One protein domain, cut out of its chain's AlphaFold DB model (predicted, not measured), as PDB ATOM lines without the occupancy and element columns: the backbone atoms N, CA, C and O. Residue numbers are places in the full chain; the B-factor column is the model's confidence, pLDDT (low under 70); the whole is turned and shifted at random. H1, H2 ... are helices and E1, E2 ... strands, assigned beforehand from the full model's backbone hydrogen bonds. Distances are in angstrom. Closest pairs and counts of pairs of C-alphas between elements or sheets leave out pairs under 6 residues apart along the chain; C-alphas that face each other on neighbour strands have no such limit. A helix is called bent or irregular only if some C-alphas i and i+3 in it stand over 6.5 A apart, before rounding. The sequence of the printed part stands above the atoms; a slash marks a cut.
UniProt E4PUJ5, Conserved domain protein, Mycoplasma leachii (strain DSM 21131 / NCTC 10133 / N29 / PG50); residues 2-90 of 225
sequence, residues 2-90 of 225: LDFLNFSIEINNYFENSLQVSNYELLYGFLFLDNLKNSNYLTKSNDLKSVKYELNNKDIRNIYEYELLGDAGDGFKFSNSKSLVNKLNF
ATOM      1  N   LEU A   2     210.157 127.732 184.292       84.00
ATOM      2  CA  LEU A   2     210.370 129.177 184.452       84.00
ATOM      3  C   LEU A   2     209.504 130.033 183.507       84.00
ATOM      4  O   LEU A   2     208.876 130.975 183.963       84.00
ATOM      5  N   ASP A   3     209.386 129.658 182.230       73.88
ATOM      6  CA  ASP A   3     208.578 130.423 181.259       73.88
ATOM      7  C   ASP A   3     207.088 130.455 181.619       73.88
ATOM      8  O   ASP A   3     206.436 131.483 181.498       73.88
ATOM      9  N   PHE A   4     206.564 129.339 182.136       77.81
ATOM     10  CA  PHE A   4     205.189 129.252 182.628       77.81
ATOM     11  C   PHE A   4     204.964 130.157 183.845       77.81
ATOM     12  O   PHE A   4     203.938 130.822 183.950       77.81
ATOM     13  N   LEU A   5     205.937 130.192 184.759       81.81
ATOM     14  CA  LEU A   5     205.890 131.050 185.936       81.81
ATOM     15  C   LEU A   5     205.953 132.531 185.542       81.81
ATOM     16  O   LEU A   5     205.138 133.316 186.018       81.81
ATOM     17  N   ASN A   6     206.851 132.896 184.626       83.38
ATOM     18  CA  ASN A   6     206.965 134.259 184.108       83.38
ATOM     19  C   ASN A   6     205.685 134.696 183.388       83.38
ATOM     20  O   ASN A   6     205.180 135.782 183.657       83.38
ATOM     21  N   PHE A   7     205.119 133.829 182.545       81.94
ATOM     22  CA  PHE A   7     203.852 134.093 181.868       81.94
ATOM     23  C   PHE A   7     202.695 134.256 182.865       81.94
ATOM     24  O   PHE A   7     201.906 135.183 182.749       81.94
ATOM     25  N   SER A   8     202.624 133.414 183.901       81.94
ATOM     26  CA  SER A   8     201.622 133.552 184.966       81.94
ATOM     27  C   SER A   8     201.732 134.895 185.694       81.94
ATOM     28  O   SER A   8     200.720 135.549 185.935       81.94
ATOM     29  N   ILE A   9     202.952 135.350 185.993       82.75
ATOM     30  CA  ILE A   9     203.192 136.667 186.600       82.75
ATOM     31  C   ILE A   9     202.751 137.796 185.658       82.75
ATOM     32  O   ILE A   9     202.081 138.726 186.101       82.75
ATOM     33  N   GLU A  10     203.086 137.712 184.370       83.00
ATOM     34  CA  GLU A  10     202.704 138.705 183.358       83.00
ATOM     35  C   GLU A  10     201.181 138.853 183.246       83.00
ATOM     36  O   GLU A  10     200.663 139.968 183.308       83.00
ATOM     37  N   ILE A  11     200.456 137.733 183.180       78.75
ATOM     38  CA  ILE A  11     198.991 137.729 183.124       78.75
ATOM     39  C   ILE A  11     198.375 138.301 184.404       78.75
ATOM     40  O   ILE A  11     197.468 139.128 184.329       78.75
ATOM     41  N   ASN A  12     198.881 137.924 185.580       78.00
ATOM     42  CA  ASN A  12     198.359 138.450 186.845       78.00
ATOM     43  C   ASN A  12     198.562 139.962 186.966       78.00
ATOM     44  O   ASN A  12     197.680 140.660 187.465       78.00
ATOM     45  N   ASN A  13     199.701 140.463 186.480       80.25
ATOM     46  CA  ASN A  13     199.993 141.891 186.455       80.25
ATOM     47  C   ASN A  13     199.079 142.642 185.481       80.25
ATOM     48  O   ASN A  13     198.613 143.723 185.823       80.25
ATOM     49  N   TYR A  14     198.796 142.080 184.301       78.12
ATOM     50  CA  TYR A  14     197.924 142.726 183.315       78.12
ATOM     51  C   TYR A  14     196.492 142.924 183.831       78.12
ATOM     52  O   TYR A  14     195.876 143.949 183.562       78.12
ATOM     53  N   PHE A  15     195.957 141.956 184.580       74.44
ATOM     54  CA  PHE A  15     194.583 142.002 185.092       74.44
ATOM     55  C   PHE A  15     194.468 142.472 186.548       74.44
ATOM     56  O   PHE A  15     193.405 142.312 187.140       74.44
ATOM     57  N   GLU A  16     195.543 142.986 187.155       74.69
ATOM     58  CA  GLU A  16     195.550 143.540 188.522       74.69
ATOM     59  C   GLU A  16     194.878 142.637 189.587       74.69
ATOM     60  O   GLU A  16     194.270 143.114 190.544       74.69
ATOM     61  N   ASN A  17     194.961 141.309 189.434       64.94
ATOM     62  CA  ASN A  17     194.246 140.312 190.252       64.94
ATOM     63  C   ASN A  17     192.697 140.408 190.260       64.94
ATOM     64  O   ASN A  17     192.056 139.695 191.032       64.94
ATOM     65  N   SER A  18     192.058 141.209 189.400       66.94
ATOM     66  CA  SER A  18     190.586 141.299 189.302       66.94
ATOM     67  C   SER A  18     189.960 140.228 188.398       66.94
ATOM     68  O   SER A  18     188.737 140.125 188.296       66.94
ATOM     69  N   LEU A  19     190.804 139.423 187.748       70.44
ATOM     70  CA  LEU A  19     190.452 138.471 186.691       70.44
ATOM     71  C   LEU A  19     189.333 137.507 187.104       70.44
ATOM     72  O   LEU A  19     188.425 137.227 186.327       70.44
ATOM     73  N   GLN A  20     189.388 137.033 188.345       72.75
ATOM     74  CA  GLN A  20     188.447 136.070 188.898       72.75
ATOM     75  C   GLN A  20     187.024 136.627 189.025       72.75
ATOM     76  O   GLN A  20     186.074 135.901 188.755       72.75
ATOM     77  N   VAL A  21     186.867 137.893 189.418       73.38
ATOM     78  CA  VAL A  21     185.547 138.529 189.574       73.38
ATOM     79  C   VAL A  21     185.012 138.986 188.220       73.38
ATOM     80  O   VAL A  21     183.825 138.843 187.951       73.38
ATOM     81  N   SER A  22     185.875 139.500 187.342       72.00
ATOM     82  CA  SER A  22     185.453 140.025 186.040       72.00
ATOM     83  C   SER A  22     185.209 138.946 184.983       72.00
ATOM     84  O   SER A  22     184.462 139.187 184.044       72.00
ATOM     85  N   ASN A  23     185.848 137.777 185.100       75.94
ATOM     86  CA  ASN A  23     185.830 136.732 184.070       75.94
ATOM     87  C   ASN A  23     185.544 135.328 184.636       75.94
ATOM     88  O   ASN A  23     186.065 134.326 184.139       75.94
ATOM     89  N   TYR A  24     184.725 135.233 185.685       76.50
ATOM     90  CA  TYR A  24     184.411 133.961 186.347       76.50
ATOM     91  C   TYR A  24     183.806 132.909 185.397       76.50
ATOM     92  O   TYR A  24     184.040 131.714 185.579       76.50
ATOM     93  N   GLU A  25     183.069 133.337 184.367       77.44
ATOM     94  CA  GLU A  25     182.409 132.461 183.388       77.44
ATOM     95  C   GLU A  25     183.403 131.578 182.622       77.44
ATOM     96  O   GLU A  25     183.112 130.431 182.272       77.44
ATOM     97  N   LEU A  26     184.634 132.065 182.435       76.75
ATOM     98  CA  LEU A  26     185.708 131.328 181.762       76.75
ATOM     99  C   LEU A  26     186.135 130.073 182.523       76.75
ATOM    100  O   LEU A  26     186.883 129.240 182.004       76.75
ATOM    101  N   LEU A  27     185.687 129.922 183.764       75.62
ATOM    102  CA  LEU A  27     186.123 128.857 184.649       75.62
ATOM    103  C   LEU A  27     185.096 127.734 184.760       75.62
ATOM    104  O   LEU A  27     185.400 126.692 185.335       75.62
ATOM    105  N   TYR A  28     183.933 127.870 184.118       79.00
ATOM    106  CA  TYR A  28     182.925 126.812 184.062       79.00
ATOM    107  C   TYR A  28     183.454 125.489 183.503       79.00
ATOM    108  O   TYR A  28     182.958 124.436 183.891       79.00
ATOM    109  N   GLY A  29     184.453 125.527 182.613       74.19
ATOM    110  CA  GLY A  29     185.092 124.323 182.069       74.19
ATOM    111  C   GLY A  29     185.875 123.516 183.111       74.19
ATOM    112  O   GLY A  29     186.060 122.317 182.946       74.19
ATOM    113  N   PHE A  30     186.275 124.152 184.212       75.56
ATOM    114  CA  PHE A  30     186.958 123.500 185.328       75.56
ATOM    115  C   PHE A  30     186.009 123.128 186.476       75.56
ATOM    116  O   PHE A  30     186.437 122.517 187.454       75.56
ATOM    117  N   LEU A  31     184.728 123.489 186.370       78.00
ATOM    118  CA  LEU A  31     183.683 123.109 187.313       78.00
ATOM    119  C   LEU A  31     182.958 121.879 186.772       78.00
ATOM    120  O   LEU A  31     181.980 121.988 186.031       78.00
ATOM    121  N   PHE A  32     183.452 120.703 187.137       77.19
ATOM    122  CA  PHE A  32     182.864 119.431 186.740       77.19
ATOM    123  C   PHE A  32     182.481 118.609 187.966       77.19
ATOM    124  O   PHE A  32     183.164 118.609 188.991       77.19
ATOM    125  N   LEU A  33     181.359 117.910 187.845       78.25
ATOM    126  CA  LEU A  33     180.966 116.875 188.784       78.25
ATOM    127  C   LEU A  33     181.687 115.574 188.480       78.25
ATOM    128  O   LEU A  33     182.021 115.282 187.333       78.25
ATOM    129  N   ASP A  34     181.886 114.780 189.523       74.38
ATOM    130  CA  ASP A  34     182.418 113.442 189.356       74.38
ATOM    131  C   ASP A  34     181.366 112.548 188.679       74.38
ATOM    132  O   ASP A  34     180.172 112.651 188.957       74.38
ATOM    133  N   ASN A  35     181.792 111.653 187.793       66.81
ATOM    134  CA  ASN A  35     180.894 110.731 187.090       66.81
ATOM    135  C   ASN A  35     180.581 109.472 187.918       66.81
ATOM    136  O   ASN A  35     179.955 108.529 187.425       66.81
ATOM    137  N   LEU A  36     181.036 109.425 189.172       69.62
ATOM    138  CA  LEU A  36     180.800 108.309 190.072       69.62
ATOM    139  C   LEU A  36     179.340 108.257 190.547       69.62
ATOM    140  O   LEU A  36     178.688 109.248 190.870       69.62
ATOM    141  N   LYS A  37     178.806 107.037 190.630       56.44
ATOM    142  CA  LYS A  37     177.450 106.797 191.133       56.44
ATOM    143  C   LYS A  37     177.372 107.254 192.597       56.44
ATOM    144  O   LYS A  37     178.124 106.752 193.428       56.44
ATOM    145  N   ASN A  38     176.432 108.146 192.918       63.25
ATOM    146  CA  ASN A  38     176.244 108.733 194.252       63.25
ATOM    147  C   ASN A  38     177.405 109.626 194.750       63.25
ATOM    148  O   ASN A  38     177.712 109.584 195.937       63.25
ATOM    149  N   SER A  39     178.058 110.431 193.914       68.12
ATOM    150  CA  SER A  39     179.058 111.410 194.392       68.12
ATOM    151  C   SER A  39     178.515 112.839 194.528       68.12
ATOM    152  O   SER A  39     179.069 113.634 195.282       68.12
ATOM    153  N   ASN A  40     177.403 113.162 193.856       78.56
ATOM    154  CA  ASN A  40     176.986 114.548 193.619       78.56
ATOM    155  C   ASN A  40     175.635 114.859 194.267       78.56
ATOM    156  O   ASN A  40     174.614 114.946 193.587       78.56
ATOM    157  N   TYR A  41     175.595 114.991 195.591       78.69
ATOM    158  CA  TYR A  41     174.354 115.346 196.275       78.69
ATOM    159  C   TYR A  41     174.561 116.290 197.452       78.69
ATOM    160  O   TYR A  41     175.525 116.182 198.209       78.69
ATOM    161  N   LEU A  42     173.589 117.176 197.654       74.44
ATOM    162  CA  LEU A  42     173.404 117.890 198.907       74.44
ATOM    163  C   LEU A  42     172.517 117.058 199.822       74.44
ATOM    164  O   LEU A  42     171.488 116.525 199.407       74.44
ATOM    165  N   THR A  43     172.904 116.963 201.089       73.81
ATOM    166  CA  THR A  43     172.080 116.304 202.100       73.81
ATOM    167  C   THR A  43     171.454 117.370 202.974       73.81
ATOM    168  O   THR A  43     172.163 118.138 203.621       73.81
ATOM    169  N   LYS A  44     170.124 117.414 203.022       70.56
ATOM    170  CA  LYS A  44     169.419 118.216 204.019       70.56
ATOM    171  C   LYS A  44     169.355 117.409 205.311       70.56
ATOM    172  O   LYS A  44     168.633 116.412 205.368       70.56
ATOM    173  N   SER A  45     170.106 117.820 206.330       63.88
ATOM    174  CA  SER A  45     169.968 117.260 207.675       63.88
ATOM    175  C   SER A  45     168.865 118.006 208.421       63.88
ATOM    176  O   SER A  45     169.030 119.165 208.789       63.88
ATOM    177  N   ASN A  46     167.735 117.340 208.628       66.44
ATOM    178  CA  ASN A  46     166.799 117.664 209.700       66.44
ATOM    179  C   ASN A  46     166.727 116.419 210.587       66.44
ATOM    180  O   ASN A  46     166.740 115.315 210.034       66.44
ATOM    181  N   ASP A  47     166.614 116.586 211.906       57.81
ATOM    182  CA  ASP A  47     166.791 115.544 212.943       57.81
ATOM    183  C   ASP A  47     165.963 114.250 212.775       57.81
ATOM    184  O   ASP A  47     166.149 113.293 213.517       57.81
ATOM    185  N   LEU A  48     165.057 114.180 211.795       61.38
ATOM    186  CA  LEU A  48     164.145 113.054 211.601       61.38
ATOM    187  C   LEU A  48     164.182 112.407 210.203       61.38
ATOM    188  O   LEU A  48     163.716 111.275 210.090       61.38
ATOM    189  N   LYS A  49     164.733 113.044 209.148       61.44
ATOM    190  CA  LYS A  49     164.894 112.446 207.795       61.44
ATOM    191  C   LYS A  49     166.001 113.133 206.984       61.44
ATOM    192  O   LYS A  49     165.941 114.341 206.763       61.44
ATOM    193  N   SER A  50     166.946 112.355 206.452       70.19
ATOM    194  CA  SER A  50     167.921 112.836 205.464       70.19
ATOM    195  C   SER A  50     167.329 112.776 204.056       70.19
ATOM    196  O   SER A  50     167.071 111.686 203.539       70.19
ATOM    197  N   VAL A  51     167.131 113.930 203.419       77.69
ATOM    198  CA  VAL A  51     166.751 114.009 201.998       77.69
ATOM    199  C   VAL A  51     167.994 114.361 201.185       77.69
ATOM    200  O   VAL A  51     168.717 115.294 201.541       77.69
ATOM    201  N   LYS A  52     168.243 113.603 200.113       78.38
ATOM    202  CA  LYS A  52     169.329 113.860 199.161       78.38
ATOM    203  C   LYS A  52     168.788 114.624 197.957       78.38
ATOM    204  O   LYS A  52     167.771 114.227 197.394       78.38
ATOM    205  N   TYR A  53     169.488 115.678 197.571       79.56
ATOM    206  CA  TYR A  53     169.233 116.455 196.364       79.56
ATOM    207  C   TYR A  53     170.416 116.272 195.429       79.56
ATOM    208  O   TYR A  53     171.539 116.590 195.810       79.56
ATOM    209  N   GLU A  54     170.172 115.721 194.247       82.19
ATOM    210  CA  GLU A  54     171.205 115.572 193.227       82.19
ATOM    211  C   GLU A  54     171.651 116.949 192.730       82.19
ATOM    212  O   GLU A  54     170.820 117.821 192.478       82.19
ATOM    213  N   LEU A  55     172.964 117.136 192.628       80.75
ATOM    214  CA  LEU A  55     173.565 118.325 192.045       80.75
ATOM    215  C   LEU A  55     173.818 118.085 190.565       80.75
ATOM    216  O   LEU A  55     174.353 117.045 190.180       80.75
ATOM    217  N   ASN A  56     173.501 119.079 189.748       81.69
ATOM    218  CA  ASN A  56     173.917 119.142 188.356       81.69
ATOM    219  C   ASN A  56     175.015 120.211 188.163       81.69
ATOM    220  O   ASN A  56     175.317 121.010 189.052       81.69
ATOM    221  N   ASN A  57     175.621 120.252 186.971       80.94
ATOM    222  CA  ASN A  57     176.681 121.221 186.664       80.94
ATOM    223  C   ASN A  57     176.205 122.684 186.751       80.94
ATOM    224  O   ASN A  57     176.999 123.563 187.075       80.94
ATOM    225  N   LYS A  58     174.925 122.961 186.471       82.12
ATOM    226  CA  LYS A  58     174.351 124.308 186.596       82.12
ATOM    227  C   LYS A  58     174.296 124.740 188.062       82.12
ATOM    228  O   LYS A  58     174.600 125.891 188.353       82.12
ATOM    229  N   ASP A  59     173.990 123.826 188.977       81.00
ATOM    230  CA  ASP A  59     173.952 124.118 190.412       81.00
ATOM    231  C   ASP A  59     175.334 124.533 190.930       81.00
ATOM    232  O   ASP A  59     175.440 125.500 191.678       81.00
ATOM    233  N   ILE A  60     176.410 123.878 190.478       80.06
ATOM    234  CA  ILE A  60     177.778 124.276 190.851       80.06
ATOM    235  C   ILE A  60     178.151 125.636 190.289       80.06
ATOM    236  O   ILE A  60     178.764 126.423 191.005       80.06
ATOM    237  N   ARG A  61     177.797 125.919 189.031       82.94
ATOM    238  CA  ARG A  61     178.050 127.238 188.433       82.94
ATOM    239  C   ARG A  61     177.366 128.330 189.243       82.94
ATOM    240  O   ARG A  61     178.033 129.268 189.652       82.94
ATOM    241  N   ASN A  62     176.097 128.127 189.591       79.56
ATOM    242  CA  ASN A  62     175.342 129.063 190.417       79.56
ATOM    243  C   ASN A  62     175.956 129.238 191.816       79.56
ATOM    244  O   ASN A  62     176.027 130.357 192.307       79.56
ATOM    245  N   ILE A  63     176.403 128.154 192.466       78.62
ATOM    246  CA  ILE A  63     177.082 128.232 193.773       78.62
ATOM    247  C   ILE A  63     178.380 129.034 193.646       78.62
ATOM    248  O   ILE A  63     178.656 129.901 194.466       78.62
ATOM    249  N   TYR A  64     179.170 128.759 192.614       79.38
ATOM    250  CA  TYR A  64     180.431 129.439 192.353       79.38
ATOM    251  C   TYR A  64     180.239 130.933 192.045       79.38
ATOM    252  O   TYR A  64     180.921 131.771 192.626       79.38
ATOM    253  N   GLU A  65     179.274 131.279 191.196       80.44
ATOM    254  CA  GLU A  65     178.882 132.661 190.894       80.44
ATOM    255  C   GLU A  65     178.407 133.413 192.128       80.44
ATOM    256  O   GLU A  65     178.831 134.542 192.371       80.44
ATOM    257  N   TYR A  66     177.543 132.771 192.917       77.25
ATOM    258  CA  TYR A  66     177.026 133.336 194.153       77.25
ATOM    259  C   TYR A  66     178.161 133.704 195.112       77.25
ATOM    260  O   TYR A  66     178.123 134.768 195.713       77.25
ATOM    261  N   GLU A  67     179.207 132.886 195.208       76.56
ATOM    262  CA  GLU A  67     180.356 133.196 196.063       76.56
ATOM    263  C   GLU A  67     181.254 134.315 195.555       76.56
ATOM    264  O   GLU A  67     181.908 134.980 196.355       76.56
ATOM    265  N   LEU A  68     181.328 134.506 194.241       75.19
ATOM    266  CA  LEU A  68     182.178 135.535 193.648       75.19
ATOM    267  C   LEU A  68     181.501 136.897 193.575       75.19
ATOM    268  O   LEU A  68     182.159 137.916 193.765       75.19
ATOM    269  N   LEU A  69     180.206 136.910 193.270       74.88
ATOM    270  CA  LEU A  69     179.432 138.126 193.024       74.88
ATOM    271  C   LEU A  69     178.547 138.506 194.215       74.88
ATOM    272  O   LEU A  69     178.177 139.670 194.384       74.88
ATOM    273  N   GLY A  70     178.161 137.527 195.028       65.56
ATOM    274  CA  GLY A  70     177.173 137.674 196.086       65.56
ATOM    275  C   GLY A  70     177.792 138.012 197.433       65.56
ATOM    276  O   GLY A  70     177.825 137.163 198.316       65.56
ATOM    277  N   ASP A  71     178.193 139.270 197.641       57.91
ATOM    278  CA  ASP A  71     178.518 139.768 198.995       57.91
ATOM    279  C   ASP A  71     177.601 140.917 199.472       57.91
ATOM    280  O   ASP A  71     177.827 141.499 200.528       57.91
ATOM    281  N   ALA A  72     176.515 141.227 198.746       51.88
ATOM    282  CA  ALA A  72     175.658 142.389 199.046       51.88
ATOM    283  C   ALA A  72     174.150 142.102 199.248       51.88
ATOM    284  O   ALA A  72     173.368 143.045 199.335       51.88
ATOM    285  N   GLY A  73     173.710 140.838 199.324       54.81
ATOM    286  CA  GLY A  73     172.281 140.487 199.433       54.81
ATOM    287  C   GLY A  73     171.885 139.704 200.693       54.81
ATOM    288  O   GLY A  73     172.636 138.850 201.166       54.81
ATOM    289  N   ASP A  74     170.660 139.932 201.183       50.44
ATOM    290  CA  ASP A  74     169.984 139.205 202.285       50.44
ATOM    291  C   ASP A  74     169.468 137.795 201.887       50.44
ATOM    292  O   ASP A  74     168.573 137.230 202.516       50.44
ATOM    293  N   GLY A  75     170.012 137.208 200.816       55.00
ATOM    294  CA  GLY A  75     169.598 135.907 200.276       55.00
ATOM    295  C   GLY A  75     170.222 134.687 200.973       55.00
ATOM    296  O   GLY A  75     170.963 134.803 201.948       55.00
ATOM    297  N   PHE A  76     169.923 133.488 200.450       54.22
ATOM    298  CA  PHE A  76     170.491 132.212 200.910       54.22
ATOM    299  C   PHE A  76     172.024 132.214 200.837       54.22
ATOM    300  O   PHE A  76     172.592 132.067 199.761       54.22
ATOM    301  N   LYS A  77     172.691 132.317 201.992       57.44
ATOM    302  CA  LYS A  77     174.154 132.236 202.112       57.44
ATOM    303  C   LYS A  77     174.582 130.804 202.416       57.44
ATOM    304  O   LYS A  77     174.100 130.194 203.370       57.44
ATOM    305  N   PHE A  78     175.515 130.278 201.633       61.78
ATOM    306  CA  PHE A  78     176.191 129.028 201.958       61.78
ATOM    307  C   PHE A  78     177.278 129.318 203.009       61.78
ATOM    308  O   PHE A  78     178.059 130.253 202.879       61.78
ATOM    309  N   SER A  79     177.325 128.552 204.101       56.94
ATOM    310  CA  SER A  79     178.218 128.850 205.235       56.94
ATOM    311  C   SER A  79     179.664 128.356 205.059       56.94
ATOM    312  O   SER A  79     180.512 128.683 205.880       56.94
ATOM    313  N   ASN A  80     179.961 127.588 204.001       58.41
ATOM    314  CA  ASN A  80     181.270 126.945 203.751       58.41
ATOM    315  C   ASN A  80     181.822 127.160 202.334       58.41
ATOM    316  O   ASN A  80     182.824 126.574 201.927       58.41
ATOM    317  N   SER A  81     181.153 127.978 201.556       59.44
ATOM    318  CA  SER A  81     181.359 128.161 200.126       59.44
ATOM    319  C   SER A  81     182.548 129.083 199.806       59.44
ATOM    320  O   SER A  81     183.285 128.796 198.861       59.44
ATOM    321  N   LYS A  82     182.904 130.023 200.701       61.91
ATOM    322  CA  LYS A  82     184.194 130.753 200.657       61.91
ATOM    323  C   LYS A  82     185.415 129.822 200.652       61.91
ATOM    324  O   LYS A  82     186.432 130.133 200.036       61.91
ATOM    325  N   SER A  83     185.329 128.645 201.287       64.25
ATOM    326  CA  SER A  83     186.412 127.650 201.237       64.25
ATOM    327  C   SER A  83     186.567 127.004 199.859       64.25
ATOM    328  O   SER A  83     187.654 126.498 199.577       64.25
ATOM    329  N   LEU A  84     185.516 126.948 199.041       66.81
ATOM    330  CA  LEU A  84     185.578 126.369 197.700       66.81
ATOM    331  C   LEU A  84     186.347 127.306 196.772       66.81
ATOM    332  O   LEU A  84     187.323 126.889 196.159       66.81
ATOM    333  N   VAL A  85     185.954 128.581 196.751       68.12
ATOM    334  CA  VAL A  85     186.611 129.620 195.954       68.12
ATOM    335  C   VAL A  85     188.083 129.753 196.342       68.12
ATOM    336  O   VAL A  85     188.942 129.665 195.477       68.12
ATOM    337  N   ASN A  86     188.405 129.833 197.635       68.69
ATOM    338  CA  ASN A  86     189.796 129.973 198.090       68.69
ATOM    339  C   ASN A  86     190.697 128.763 197.773       68.69
ATOM    340  O   ASN A  86     191.918 128.884 197.820       68.69
ATOM    341  N   LYS A  87     190.121 127.587 197.490       70.62
ATOM    342  CA  LYS A  87     190.881 126.396 197.073       70.62
ATOM    343  C   LYS A  87     191.174 126.374 195.574       70.62
ATOM    344  O   LYS A  87     192.070 125.646 195.153       70.62
ATOM    345  N   LEU A  88     190.429 127.132 194.774       69.69
ATOM    346  CA  LEU A  88     190.656 127.231 193.339       69.69
ATOM    347  C   LEU A  88     191.811 128.206 193.085       69.69
ATOM    348  O   LEU A  88     191.780 129.362 193.497       69.69
ATOM    349  N   ASN A  89     192.860 127.737 192.404       73.94
ATOM    350  CA  ASN A  89     193.955 128.604 191.976       73.94
ATOM    351  C   ASN A  89     193.600 129.227 190.620       73.94
ATOM    352  O   ASN A  89     193.948 128.694 189.566       73.94
ATOM    353  N   PHE A  90     192.882 130.347 190.667       74.75
ATOM    354  CA  PHE A  90     192.343 131.028 189.487       74.75
ATOM    355  C   PHE A  90     193.396 131.382 188.453       74.75
ATOM    356  O   PHE A  90     193.209 131.119 187.267       74.75
TER     357      PHE A  90
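This is residues 2 to 90 of the 225 residues of the protein "Conserved domain protein" of Mycoplasma leachii (strain DSM 21131 / NCTC 10133 / N29 / PG50) (UniProt E4PUJ5). The model is a loose, flat chain of parts strung along one long axis: helix H4 stands in the middle with the short helices H2, H3 and H5 set loosely round it, helix H1 lies at one end, and the hairpin of E1 and E2 makes the other end. Residues 2 to 10 of H1 stick out from the body, and residues 70 to 81 make a wide loop between H4 and H5. The printed part has 89 residues, with five named helices and two named strands in the order H1, H2, H3, E1, E2, H4, H5; the class is mixed, helices and strands, and the sheet, in the order E1 - E2, is antiparallel. It is loose, with a radius of gyration of the C-alphas of 16.6 A, and spans 55 by 35 by 18 A.

H1, residues 2 to 14, is close but not clearly touching H2, residues 19 to 22; their closest C-alphas, of Asn 12 and Leu 19, are 7.9 A apart. H2 and H3, residues 24 to 30, meet only through their link. The hairpin of E1, residues 41 to 46, and E2, residues 49 to 54, has strand directions at 159 degrees; N 42 and O 53, and N 53 and O 42, are each 2.8 A apart, within hydrogen-bond range. H4, residues 57 to 69, is the hub, touching three helices. With residues 68 to 69 alone it only just touches H2, with 3 pairs of C-alphas within 8 A, the closest those of Val 21 and Leu 68 at 6.1 A. It only just touches H3, also with 3 pairs, the closest C-alphas being those of Tyr 28 and Arg 61 at 6.6 A; they run opposite ways at a steep tilt of 37 degrees, only just past shallow. With residues 64 to 68 alone it touches H5, residues 82 to 87, about perpendicular at 77 degrees; the closest C-alphas, of Glu 67 and Lys 82, are 6.5 A apart. H1 and H4 are apart, as are E1 and H4. Every O i to N i+4 pair is within hydrogen-bond range in H1, H4 and H5; H3 has 0 of 3 such pairs but 3 of 4 O i to N i+3 pairs, and H2 is too short for an O i to N i+4 pair.

H1 begins at C-alpha 2 (210.370, 129.177, 184.452) and is 18.4 A long. H2 is 5.3 A and H3 10.8 A; H3 is irregular, with C-alphas 26 and 29 lying 7.0 A apart. E1 is 15.6 A and E2 16.2 A. H4 is 18.3 A, from C-alpha 57 (176.681, 121.221, 186.664). H5 is 8.7 A and ends at C-alpha 87 (190.881, 126.396, 197.073).

The C-alphas of Asp 3 and Leu 48 are the two farthest apart, 56.5 A. The printed part has no cut; the link from H4 to H5, 12 residues, is long. Mean pLDDT of the printed part is 72.2, and 30 residues are under 70, among them residues 35 to 39, 45 to 49 and 70 to 86.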